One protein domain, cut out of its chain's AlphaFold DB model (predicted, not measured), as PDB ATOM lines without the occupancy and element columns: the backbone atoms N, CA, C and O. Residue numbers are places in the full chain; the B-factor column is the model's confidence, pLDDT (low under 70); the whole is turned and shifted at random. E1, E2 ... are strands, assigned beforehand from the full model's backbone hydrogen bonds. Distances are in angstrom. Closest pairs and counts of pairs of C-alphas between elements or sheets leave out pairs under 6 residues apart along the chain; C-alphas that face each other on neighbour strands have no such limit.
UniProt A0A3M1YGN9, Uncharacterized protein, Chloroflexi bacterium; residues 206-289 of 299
ATOM      1  N   ILE A 206      18.881 -42.694 -36.905       85.00
ATOM      2  CA  ILE A 206      19.612 -42.116 -35.779       85.00
ATOM      3  C   ILE A 206      19.725 -43.095 -34.623       85.00
ATOM      4  O   ILE A 206      18.822 -43.874 -34.344       85.00
ATOM      5  N   ALA A 207      20.855 -43.018 -33.924       79.19
ATOM      6  CA  ALA A 207      21.009 -43.601 -32.604       79.19
ATOM      7  C   ALA A 207      21.144 -42.468 -31.587       79.19
ATOM      8  O   ALA A 207      21.990 -41.577 -31.745       79.19
ATOM      9  N   ILE A 208      20.298 -42.516 -30.560       78.69
ATOM     10  CA  ILE A 208      20.242 -41.529 -29.487       78.69
ATOM     11  C   ILE A 208      20.879 -42.140 -28.245       78.69
ATOM     12  O   ILE A 208      20.414 -43.159 -27.733       78.69
ATOM     13  N   ASN A 209      21.941 -41.509 -27.743       72.62
ATOM     14  CA  ASN A 209      22.506 -41.888 -26.454       72.62
ATOM     15  C   ASN A 209      21.626 -41.334 -25.336       72.62
ATOM     16  O   ASN A 209      21.512 -40.125 -25.144       72.62
ATOM     17  N   VAL A 210      21.002 -42.240 -24.594       67.25
ATOM     18  CA  VAL A 210      20.129 -41.893 -23.478       67.25
ATOM     19  C   VAL A 210      20.977 -41.822 -22.210       67.25
ATOM     20  O   VAL A 210      21.478 -42.843 -21.742       67.25
ATOM     21  N   ILE A 211      21.177 -40.615 -21.674       58.38
ATOM     22  CA  ILE A 211      21.884 -40.418 -20.396       58.38
ATOM     23  C   ILE A 211      20.919 -40.637 -19.207       58.38
ATOM     24  O   ILE A 211      21.375 -41.049 -18.146       58.38
ATOM     25  N   ASP A 212      19.600 -40.481 -19.415       60.66
ATOM     26  CA  ASP A 212      18.529 -40.655 -18.416       60.66
ATOM     27  C   ASP A 212      17.199 -41.117 -19.058       60.66
ATOM     28  O   ASP A 212      16.930 -40.794 -20.211       60.66
ATOM     29  N   ASP A 213      16.324 -41.799 -18.302       57.41
ATOM     30  CA  ASP A 213      14.985 -42.285 -18.720       57.41
ATOM     31  C   ASP A 213      13.952 -41.143 -18.881       57.41
ATOM     32  O   ASP A 213      12.952 -41.043 -18.165       57.41
ATOM     33  N   VAL A 214      14.238 -40.193 -19.775       76.50
ATOM     34  CA  VAL A 214      13.393 -39.021 -20.027       76.50
ATOM     35  C   VAL A 214      12.801 -39.108 -21.424       76.50
ATOM     36  O   VAL A 214      13.492 -39.002 -22.434       76.50
ATOM     37  N   ARG A 215      11.475 -39.241 -21.475       86.12
ATOM     38  CA  ARG A 215      10.703 -39.215 -22.720       86.12
ATOM     39  C   ARG A 215      10.775 -37.838 -23.380       86.12
ATOM     40  O   ARG A 215      10.680 -36.809 -22.709       86.12
ATOM     41  N   PHE A 216      10.861 -37.803 -24.706       88.69
ATOM     42  CA  PHE A 216      10.856 -36.553 -25.460       88.69
ATOM     43  C   PHE A 216       9.445 -36.029 -25.656       88.69
ATOM     44  O   PHE A 216       8.526 -36.781 -25.966       88.69
ATOM     45  N   ASN A 217       9.275 -34.715 -25.519       91.88
ATOM     46  CA  ASN A 217       8.030 -34.054 -25.887       91.88
ATOM     47  C   ASN A 217       7.915 -33.984 -27.408       91.88
ATOM     48  O   ASN A 217       8.810 -33.451 -28.062       91.88
ATOM     49  N   VAL A 218       6.779 -34.432 -27.934       94.06
ATOM     50  CA  VAL A 218       6.439 -34.315 -29.352       94.06
ATOM     51  C   VAL A 218       5.404 -33.214 -29.522       94.06
ATOM     52  O   VAL A 218       4.383 -33.184 -28.824       94.06
ATOM     53  N   ARG A 219       5.670 -32.278 -30.430       95.31
ATOM     54  CA  ARG A 219       4.849 -31.088 -30.677       95.31
ATOM     55  C   ARG A 219       4.357 -31.036 -32.115       95.31
ATOM     56  O   ARG A 219       4.964 -31.614 -33.010       95.31
ATOM     57  N   VAL A 220       3.255 -30.320 -32.317       95.31
ATOM     58  CA  VAL A 220       2.619 -30.138 -33.635       95.31
ATOM     59  C   VAL A 220       3.395 -29.191 -34.564       95.31
ATOM     60  O   VAL A 220       3.105 -29.112 -35.749       95.31
ATOM     61  N   SER A 221       4.367 -28.445 -34.037       97.06
ATOM     62  CA  SER A 221       5.173 -27.465 -34.775       97.06
ATOM     63  C   SER A 221       6.536 -27.298 -34.081       97.06
ATOM     64  O   SER A 221       6.597 -27.548 -32.867       97.06
ATOM     65  N   PRO A 222       7.624 -26.912 -34.784       96.94
ATOM     66  CA  PRO A 222       8.973 -26.817 -34.217       96.94
ATOM     67  C   PRO A 222       9.157 -25.581 -33.312       96.94
ATOM     68  O   PRO A 222       9.950 -24.679 -33.574       96.94
ATOM     69  N   SER A 223       8.413 -25.536 -32.205       95.94
ATOM     70  CA  SER A 223       8.439 -24.445 -31.228       95.94
ATOM     71  C   SER A 223       8.115 -24.934 -29.816       95.94
ATOM     72  O   SER A 223       7.260 -25.795 -29.616       95.94
ATOM     73  N   LEU A 224       8.752 -24.336 -28.803       93.94
ATOM     74  CA  LEU A 224       8.456 -24.613 -27.390       93.94
ATOM     75  C   LEU A 224       7.060 -24.128 -26.970       93.94
ATOM     76  O   LEU A 224       6.502 -24.651 -26.004       93.94
ATOM     77  N   GLU A 225       6.481 -23.193 -27.721       94.31
ATOM     78  CA  GLU A 225       5.131 -22.665 -27.494       94.31
ATOM     79  C   GLU A 225       4.049 -23.494 -28.209       94.31
ATOM     80  O   GLU A 225       2.861 -23.350 -27.928       94.31
ATOM     81  N   ALA A 226       4.436 -24.387 -29.129       93.38
ATOM     82  CA  ALA A 226       3.492 -25.217 -29.871       93.38
ATOM     83  C   ALA A 226       2.832 -26.270 -28.974       93.38
ATOM     84  O   ALA A 226       3.462 -26.813 -28.064       93.38
ATOM     85  N   GLN A 227       1.580 -26.629 -29.262       91.25
ATOM     86  CA  GLN A 227       0.869 -27.666 -28.516       91.25
ATOM     87  C   GLN A 227       1.666 -28.981 -28.492       91.25
ATOM     88  O   GLN A 227       2.094 -29.492 -29.533       91.25
ATOM     89  N   ARG A 228       1.836 -29.549 -27.291       93.44
ATOM     90  CA  ARG A 228       2.353 -30.911 -27.118       93.44
ATOM     91  C   ARG A 228       1.268 -31.905 -27.520       93.44
ATOM     92  O   ARG A 228       0.178 -31.892 -26.953       93.44
ATOM     93  N   VAL A 229       1.591 -32.757 -28.484       90.06
ATOM     94  CA  VAL A 229       0.699 -33.802 -29.012       90.06
ATOM     95  C   VAL A 229       0.992 -35.179 -28.416       90.06
ATOM     96  O   VAL A 229       0.180 -36.092 -28.532       90.06
ATOM     97  N   GLY A 230       2.128 -35.323 -27.731       90.12
ATOM     98  CA  GLY A 230       2.447 -36.517 -26.965       90.12
ATOM     99  C   GLY A 230       3.884 -36.527 -26.469       90.12
ATOM    100  O   GLY A 230       4.561 -35.496 -26.421       90.12
ATOM    101  N   THR A 231       4.339 -37.720 -26.107       91.25
ATOM    102  CA  THR A 231       5.733 -38.003 -25.772       91.25
ATOM    103  C   THR A 231       6.184 -39.290 -26.446       91.25
ATOM    104  O   THR A 231       5.360 -40.189 -26.620       91.25
ATOM    105  N   VAL A 232       7.471 -39.401 -26.760       88.81
ATOM    106  CA  VAL A 232       8.089 -40.592 -27.359       88.81
ATOM    107  C   VAL A 232       9.269 -41.048 -26.504       88.81
ATOM    108  O   VAL A 232       9.946 -40.214 -25.897       88.81
ATOM    109  N   ASP A 233       9.462 -42.358 -26.378       87.94
ATOM    110  CA  ASP A 233      10.681 -42.889 -25.769       87.94
ATOM    111  C   ASP A 233      11.864 -42.625 -26.722       87.94
ATOM    112  O   ASP A 233      11.729 -42.883 -27.919       87.94
ATOM    113  N   PRO A 234      13.010 -42.098 -26.257       85.25
ATOM    114  CA  PRO A 234      14.178 -41.909 -27.115       85.25
ATOM    115  C   PRO A 234      14.584 -43.169 -27.892       85.25
ATOM    116  O   PRO A 234      15.019 -43.057 -29.033       85.25
ATOM    117  N   ALA A 235      14.411 -44.357 -27.300       83.75
ATOM    118  CA  ALA A 235      14.725 -45.633 -27.937       83.75
ATOM    119  C   ALA A 235      13.745 -46.016 -29.063       83.75
ATOM    120  O   ALA A 235      14.083 -46.851 -29.895       83.75
ATOM    121  N   GLU A 236      12.551 -45.413 -29.108       87.25
ATOM    122  CA  GLU A 236      11.568 -45.600 -30.186       87.25
ATOM    123  C   GLU A 236      11.825 -44.669 -31.384       87.25
ATOM    124  O   GLU A 236      11.219 -44.837 -32.444       87.25
ATOM    125  N   VAL A 237      12.702 -43.667 -31.246       88.06
ATOM    126  CA  VAL A 237      13.028 -42.737 -32.335       88.06
ATOM    127  C   VAL A 237      14.160 -43.308 -33.186       88.06
ATOM    128  O   VAL A 237      15.327 -42.975 -33.007       88.06
ATOM    129  N   GLU A 238      13.797 -44.157 -34.142       87.56
ATOM    130  CA  GLU A 238      14.756 -44.787 -35.061       87.56
ATOM    131  C   GLU A 238      15.110 -43.887 -36.257       87.56
ATOM    132  O   GLU A 238      16.227 -43.929 -36.773       87.56
ATOM    133  N   VAL A 239      14.170 -43.041 -36.697       91.31
ATOM    134  CA  VAL A 239      14.312 -42.217 -37.905       91.31
ATOM    135  C   VAL A 239      13.842 -40.784 -37.687       91.31
ATOM    136  O   VAL A 239      12.759 -40.535 -37.152       91.31
ATOM    137  N   VAL A 240      14.635 -39.830 -38.172       93.56
ATOM    138  CA  VAL A 240      14.220 -38.436 -38.368       93.56
ATOM    139  C   VAL A 240      14.071 -38.170 -39.855       93.56
ATOM    140  O   VAL A 240      14.910 -38.556 -40.656       93.56
ATOM    141  N   ILE A 241      12.998 -37.505 -40.249       94.50
ATOM    142  CA  ILE A 241      12.656 -37.274 -41.665       94.50
ATOM    143  C   ILE A 241      12.885 -35.826 -42.095       94.50
ATOM    144  O   ILE A 241      12.621 -35.450 -43.235       94.50
ATOM    145  N   GLY A 242      13.314 -34.980 -41.162       94.75
ATOM    146  CA  GLY A 242      13.600 -33.593 -41.453       94.75
ATOM    147  C   GLY A 242      14.052 -32.799 -40.249       94.75
ATOM    148  O   GLY A 242      14.042 -33.272 -39.111       94.75
ATOM    149  N   VAL A 243      14.420 -31.561 -40.536       95.06
ATOM    150  CA  VAL A 243      14.849 -30.561 -39.568       95.06
ATOM    151  C   VAL A 243      14.176 -29.232 -39.903       95.06
ATOM    152  O   VAL A 243      13.853 -28.977 -41.064       95.06
ATOM    153  N   ASN A 244      13.916 -28.382 -38.917       96.19
ATOM    154  CA  ASN A 244      13.447 -27.027 -39.205       96.19
ATOM    155  C   ASN A 244      14.594 -26.133 -39.722       96.19
ATOM    156  O   ASN A 244      15.770 -26.446 -39.538       96.19
ATOM    157  N   GLN A 245      14.265 -24.998 -40.341       95.06
ATOM    158  CA  GLN A 245      15.233 -24.033 -40.886       95.06
ATOM    159  C   GLN A 245      16.286 -23.594 -39.866       95.06
ATOM    160  O   GLN A 245      17.460 -23.464 -40.211       95.06
ATOM    161  N   SER A 246      15.884 -23.404 -38.609       92.94
ATOM    162  CA  SER A 246      16.797 -23.024 -37.528       92.94
ATOM    163  C   SER A 246      17.655 -24.179 -36.984       92.94
ATOM    164  O   SER A 246      18.484 -23.951 -36.105       92.94
ATOM    165  N   GLY A 247      17.464 -25.420 -37.444       91.75
ATOM    166  CA  GLY A 247      18.236 -26.587 -36.993       91.75
ATOM    167  C   GLY A 247      17.900 -27.087 -35.581       91.75
ATOM    168  O   GLY A 247      18.510 -28.034 -35.096       91.75
ATOM    169  N   GLY A 248      16.954 -26.440 -34.898       92.06
ATOM    170  CA  GLY A 248      16.636 -26.673 -33.491       92.06
ATOM    171  C   GLY A 248      15.683 -27.840 -33.234       92.06
ATOM    172  O   GLY A 248      15.596 -28.291 -32.093       92.06
ATOM    173  N   TRP A 249      14.993 -28.347 -34.251       95.31
ATOM    174  CA  TRP A 249      13.931 -29.340 -34.115       95.31
ATOM    175  C   TRP A 249      14.020 -30.408 -35.189       95.31
ATOM    176  O   TRP A 249      14.168 -30.094 -36.369       95.31
ATOM    177  N   TYR A 250      13.841 -31.659 -34.779       94.81
ATOM    178  CA  TYR A 250      13.732 -32.793 -35.683       94.81
ATOM    179  C   TYR A 250      12.280 -33.185 -35.896       94.81
ATOM    180  O   TYR A 250      11.485 -33.221 -34.951       94.81
ATOM    181  N   ARG A 251      11.962 -33.514 -37.145       96.00
ATOM    182  CA  ARG A 251      10.677 -34.065 -37.561       96.00
ATOM    183  C   ARG A 251      10.753 -35.584 -37.562       96.00
ATOM    184  O   ARG A 251      11.705 -36.141 -38.109       96.00
ATOM    185  N   ILE A 252       9.742 -36.249 -37.016       95.00
ATOM    186  CA  ILE A 252       9.652 -37.714 -36.948       95.00
ATOM    187  C   ILE A 252       8.282 -38.206 -37.413       95.00
ATOM    188  O   ILE A 252       7.294 -37.482 -37.241       95.00
ATOM    189  N   PRO A 253       8.181 -39.432 -37.956       93.81
ATOM    190  CA  PRO A 253       6.914 -40.146 -38.025       93.81
ATOM    191  C   PRO A 253       6.341 -40.296 -36.614       93.81
ATOM    192  O   PRO A 253       7.030 -40.730 -35.692       93.81
ATOM    193  N   PHE A 254       5.082 -39.916 -36.426       92.19
ATOM    194  CA  PHE A 254       4.431 -39.981 -35.124       92.19
ATOM    195  C   PHE A 254       2.943 -40.285 -35.287       92.19
ATOM    196  O   PHE A 254       2.188 -39.484 -35.834       92.19
ATOM    197  N   ARG A 255       2.527 -41.457 -34.790       89.44
ATOM    198  CA  ARG A 255       1.124 -41.912 -34.722       89.44
ATOM    199  C   ARG A 255       0.354 -41.876 -36.047       89.44
ATOM    200  O   ARG A 255      -0.812 -41.523 -36.040       89.44
ATOM    201  N   GLY A 256       0.990 -42.208 -37.167       86.06
ATOM    202  CA  GLY A 256       0.351 -42.162 -38.493       86.06
ATOM    203  C   GLY A 256       0.456 -40.803 -39.196       86.06
ATOM    204  O   GLY A 256       0.259 -40.725 -40.406       86.06
ATOM    205  N   GLY A 257       0.864 -39.753 -38.478       91.75
ATOM    206  CA  GLY A 257       1.280 -38.474 -39.043       91.75
ATOM    207  C   GLY A 257       2.736 -38.171 -38.702       91.75
ATOM    208  O   GLY A 257       3.601 -39.050 -38.720       91.75
ATOM    209  N   TYR A 258       3.007 -36.916 -38.358       95.31
ATOM    210  CA  TYR A 258       4.346 -36.442 -38.022       95.31
ATOM    211  C   TYR A 258       4.330 -35.546 -36.797       95.31
ATOM    212  O   TYR A 258       3.302 -34.960 -36.475       95.31
ATOM    213  N   GLY A 259       5.470 -35.414 -36.129       95.69
ATOM    214  CA  GLY A 259       5.636 -34.516 -34.995       95.69
ATOM    215  C   GLY A 259       7.071 -34.031 -34.848       95.69
ATOM    216  O   GLY A 259       7.976 -34.509 -35.530       95.69
ATOM    217  N   TRP A 260       7.261 -33.076 -33.941       96.44
ATOM    218  CA  TRP A 260       8.529 -32.384 -33.729       96.44
ATOM    219  C   TRP A 260       9.067 -32.605 -32.322       96.44
ATOM    220  O   TRP A 260       8.336 -32.397 -31.351       96.44
ATOM    221  N   PHE A 261      10.347 -32.948 -32.198       94.12
ATOM    222  CA  PHE A 261      11.059 -32.949 -30.918       94.12
ATOM    223  C   PHE A 261      12.293 -32.043 -30.976       94.12
ATOM    224  O   PHE A 261      12.839 -31.766 -32.046       94.12
ATOM    225  N   LEU A 262      12.699 -31.524 -29.818       92.00
ATOM    226  CA  LEU A 262      13.783 -30.552 -29.718       92.00
ATOM    227  C   LEU A 262      15.135 -31.255 -29.902       92.00
ATOM    228  O   LEU A 262      15.459 -32.170 -29.157       92.00
ATOM    229  N   SER A 263      15.952 -30.804 -30.851       87.81
ATOM    230  CA  SER A 263      17.259 -31.414 -31.153       87.81
ATOM    231  C   SER A 263      18.173 -31.506 -29.930       87.81
ATOM    232  O   SER A 263      18.817 -32.526 -29.725       87.81
ATOM    233  N   SER A 264      18.172 -30.491 -29.058       84.00
ATOM    234  CA  SER A 264      19.021 -30.455 -27.863       84.00
ATOM    235  C   SER A 264      18.659 -31.499 -26.803       84.00
ATOM    236  O   SER A 264      19.374 -31.606 -25.811       84.00
ATOM    237  N   THR A 265      17.541 -32.220 -26.950       77.19
ATOM    238  CA  THR A 265      17.208 -33.346 -26.064       77.19
ATOM    239  C   THR A 265      17.790 -34.668 -26.553       77.19
ATOM    240  O   THR A 265      17.681 -35.654 -25.836       77.19
ATOM    241  N   ALA A 266      18.412 -34.706 -27.735       73.75
ATOM    242  CA  ALA A 266      19.027 -35.899 -28.293       73.75
ATOM    243  C   ALA A 266      20.487 -35.637 -28.680       73.75
ATOM    244  O   ALA A 266      20.796 -34.722 -29.442       73.75
ATOM    245  N   GLU A 267      21.391 -36.495 -28.217       74.25
ATOM    246  CA  GLU A 267      22.710 -36.616 -28.834       74.25
ATOM    247  C   GLU A 267      22.588 -37.543 -30.043       74.25
ATOM    248  O   GLU A 267      22.653 -38.767 -29.919       74.25
ATOM    249  N   VAL A 268      22.357 -36.952 -31.217       70.81
ATOM    250  CA  VAL A 268      22.335 -37.689 -32.481       70.81
ATOM    251  C   VAL A 268      23.772 -38.014 -32.874       70.81
ATOM    252  O   VAL A 268      24.574 -37.128 -33.162       70.81
ATOM    253  N   THR A 269      24.102 -39.301 -32.867       66.81
ATOM    254  CA  THR A 269      25.453 -39.787 -33.196       66.81
ATOM    255  C   THR A 269      25.709 -39.905 -34.704       66.81
ATOM    256  O   THR A 269      26.861 -40.028 -35.122       66.81
ATOM    257  N   SER A 270      24.653 -39.829 -35.521       70.75
ATOM    258  CA  SER A 270      24.704 -39.900 -36.986       70.75
ATOM    259  C   SER A 270      24.855 -38.515 -37.624       70.75
ATOM    260  O   SER A 270      24.199 -37.553 -37.222       70.75
ATOM    261  N   ASN A 271      25.662 -38.413 -38.683       71.19
ATOM    262  CA  ASN A 271      25.699 -37.217 -39.522       71.19
ATOM    263  C   ASN A 271      24.493 -37.231 -40.472       71.19
ATOM    264  O   ASN A 271      24.563 -37.789 -41.558       71.19
ATOM    265  N   CYS A 272      23.375 -36.637 -40.064       78.69
ATOM    266  CA  CYS A 272      22.164 -36.572 -40.885       78.69
ATOM    267  C   CYS A 272      22.225 -35.480 -41.966       78.69
ATOM    268  O   CYS A 272      21.329 -34.637 -42.078       78.69
ATOM    269  N   ALA A 273      23.307 -35.473 -42.744       85.31
ATOM    270  CA  ALA A 273      23.441 -34.605 -43.904       85.31
ATOM    271  C   ALA A 273      22.331 -34.921 -44.923       85.31
ATOM    272  O   ALA A 273      21.931 -36.071 -45.085       85.31
ATOM    273  N   GLY A 274      21.806 -33.893 -45.593       86.38
ATOM    274  CA  GLY A 274      20.751 -34.058 -46.601       86.38
ATOM    275  C   GLY A 274      19.325 -34.191 -46.055       86.38
ATOM    276  O   GLY A 274      18.393 -34.283 -46.846       86.38
ATOM    277  N   LEU A 275      19.105 -34.142 -44.732       92.25
ATOM    278  CA  LEU A 275      17.742 -34.100 -44.192       92.25
ATOM    279  C   LEU A 275      16.925 -32.955 -44.793       92.25
ATOM    280  O   LEU A 275      17.384 -31.813 -44.892       92.25
ATOM    281  N   ARG A 276      15.666 -33.253 -45.123       93.88
ATOM    282  CA  ARG A 276      14.734 -32.258 -45.652       93.88
ATOM    283  C   ARG A 276      14.536 -31.127 -44.641       93.88
ATOM    284  O   ARG A 276      14.238 -31.367 -43.468       93.88
ATOM    285  N   VAL A 277      14.681 -29.892 -45.114       94.38
ATOM    286  CA  VAL A 277      14.508 -28.685 -44.300       94.38
ATOM    287  C   VAL A 277      13.075 -28.179 -44.426       94.38
ATOM    288  O   VAL A 277      12.586 -27.961 -45.535       94.38
ATOM    289  N   PHE A 278      12.415 -27.962 -43.293       95.44
ATOM    290  CA  PHE A 278      11.054 -27.434 -43.207       95.44
ATOM    291  C   PHE A 278      11.041 -26.027 -42.596       95.44
ATOM    292  O   PHE A 278      11.932 -25.702 -41.809       95.44
ATOM    293  N   PRO A 279      10.038 -25.189 -42.910       96.88
ATOM    294  CA  PRO A 279       9.866 -23.888 -42.270       96.88
ATOM    295  C   PRO A 279       9.809 -23.968 -40.737       96.88
ATOM    296  O   PRO A 279       9.296 -24.937 -40.175       96.88
ATOM    297  N   ASP A 280      10.289 -22.926 -40.056       96.62
ATOM    298  CA  ASP A 280      10.220 -22.829 -38.587       96.62
ATOM    299  C   ASP A 280       8.782 -22.726 -38.044       96.62
ATOM    300  O   ASP A 280       8.550 -22.904 -36.851       96.62
ATOM    301  N   ASP A 281       7.809 -22.458 -38.911       94.75
ATOM    302  CA  ASP A 281       6.379 -22.419 -38.611       94.75
ATOM    303  C   ASP A 281       5.613 -23.629 -39.171       94.75
ATOM    304  O   ASP A 281       4.379 -23.624 -39.177       94.75
ATOM    305  N   GLN A 282       6.316 -24.686 -39.609       96.88
ATOM    306  CA  GLN A 282       5.680 -25.902 -40.115       96.88
ATOM    307  C   GLN A 282       4.681 -26.449 -39.086       96.88
ATOM    308  O   GLN A 282       5.024 -26.682 -37.925       96.88
ATOM    309  N   LEU A 283       3.440 -26.657 -39.526       95.75
ATOM    310  CA  LEU A 283       2.350 -27.175 -38.708       95.75
ATOM    311  C   LEU A 283       1.948 -28.561 -39.212       95.75
ATOM    312  O   LEU A 283       1.716 -28.746 -40.406       95.75
ATOM    313  N   GLU A 284       1.868 -29.526 -38.302       94.94
ATOM    314  CA  GLU A 284       1.465 -30.894 -38.623       94.94
ATOM    315  C   GLU A 284      -0.053 -31.074 -38.591       94.94
ATOM    316  O   GLU A 284      -0.763 -30.485 -37.771       94.94
ATOM    317  N   ASP A 285      -0.551 -31.936 -39.477       89.94
ATOM    318  CA  ASP A 285      -1.959 -32.310 -39.509       89.94
ATOM    319  C   ASP A 285      -2.254 -33.388 -38.458       89.94
ATOM    320  O   ASP A 285      -2.039 -34.584 -38.664       89.94
ATOM    321  N   ILE A 286      -2.771 -32.949 -37.311       84.81
ATOM    322  CA  ILE A 286      -3.129 -33.827 -36.190       84.81
ATOM    323  C   ILE A 286      -4.320 -34.747 -36.487       84.81
ATOM    324  O   ILE A 286      -4.573 -35.669 -35.714       84.81
ATOM    325  N   SER A 287      -5.074 -34.511 -37.569       85.38
ATOM    326  CA  SER A 287      -6.196 -35.380 -37.946       85.38
ATOM    327  C   SER A 287      -5.738 -36.750 -38.453       85.38
ATOM    328  O   SER A 287      -6.521 -37.697 -38.444       85.38
ATOM    329  N   LEU A 288      -4.460 -36.868 -38.828       83.81
ATOM    330  CA  LEU A 288      -3.823 -38.111 -39.254       83.81
ATOM    331  C   LEU A 288      -3.414 -39.016 -38.082       83.81
ATOM    332  O   LEU A 288      -2.880 -40.096 -38.315       83.81
ATOM    333  N   TYR A 289      -3.609 -38.586 -36.830       84.31
ATOM    334  CA  TYR A 289      -3.159 -39.361 -35.680       84.31
ATOM    335  C   TYR A 289      -4.124 -40.490 -35.312       84.31
ATOM    336  O   TYR A 289      -5.261 -40.241 -34.911       84.31
TER     337      TYR A 289
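Overview. This is residues 206 to 289 of the 299 residues of an uncharacterized protein of Chloroflexi bacterium (UniProt A0A3M1YGN9). There is little regular structure here: a three-stranded sheet, E3 - E4 - E5, forms the core with E4 and E5, the hairpin of E1 and E2 packs on E5 through E1, and residues 263 to 289, without a named element, wrap round. The printed part has 84 residues with no named helix and five strands, E1 to E5, holding 24 residues: all strand, both sheets antiparallel. It is compact and rounded, with a radius of gyration of the C-alphas of 11.8 A and spans of 31 by 27 by 23 A.

Arrangement. Look first at E1, residues 216 to 219, and E2, residues 228 to 232, a hairpin with N 216 and O 232 2.8 A apart. Next, E3, residues 242 to 244, E4, residues 249 to 254, and E5, residues 257 to 262, form a meander, successive antiparallel neighbours in two hairpins; find N 251 and O 242 at 2.9 A, N 250 and O 261 at 2.9 A. The closest C-alphas of E1 and E5, Arg 219 and Trp 260, are 5.0 A apart.

Along the chain. Find E1 beginning at C-alpha 216 (10.856, -36.553, -25.460); E5, 17.5 A long, ends at C-alpha 262 (13.783, -30.552, -29.718).

Size, cuts and confidence. The farthest C-alphas, Ile 211 and Ser 287, are 33.5 A apart; the printed part has no cut, no link is long, and pLDDT is under 70 at residues 210 to 213 and 269.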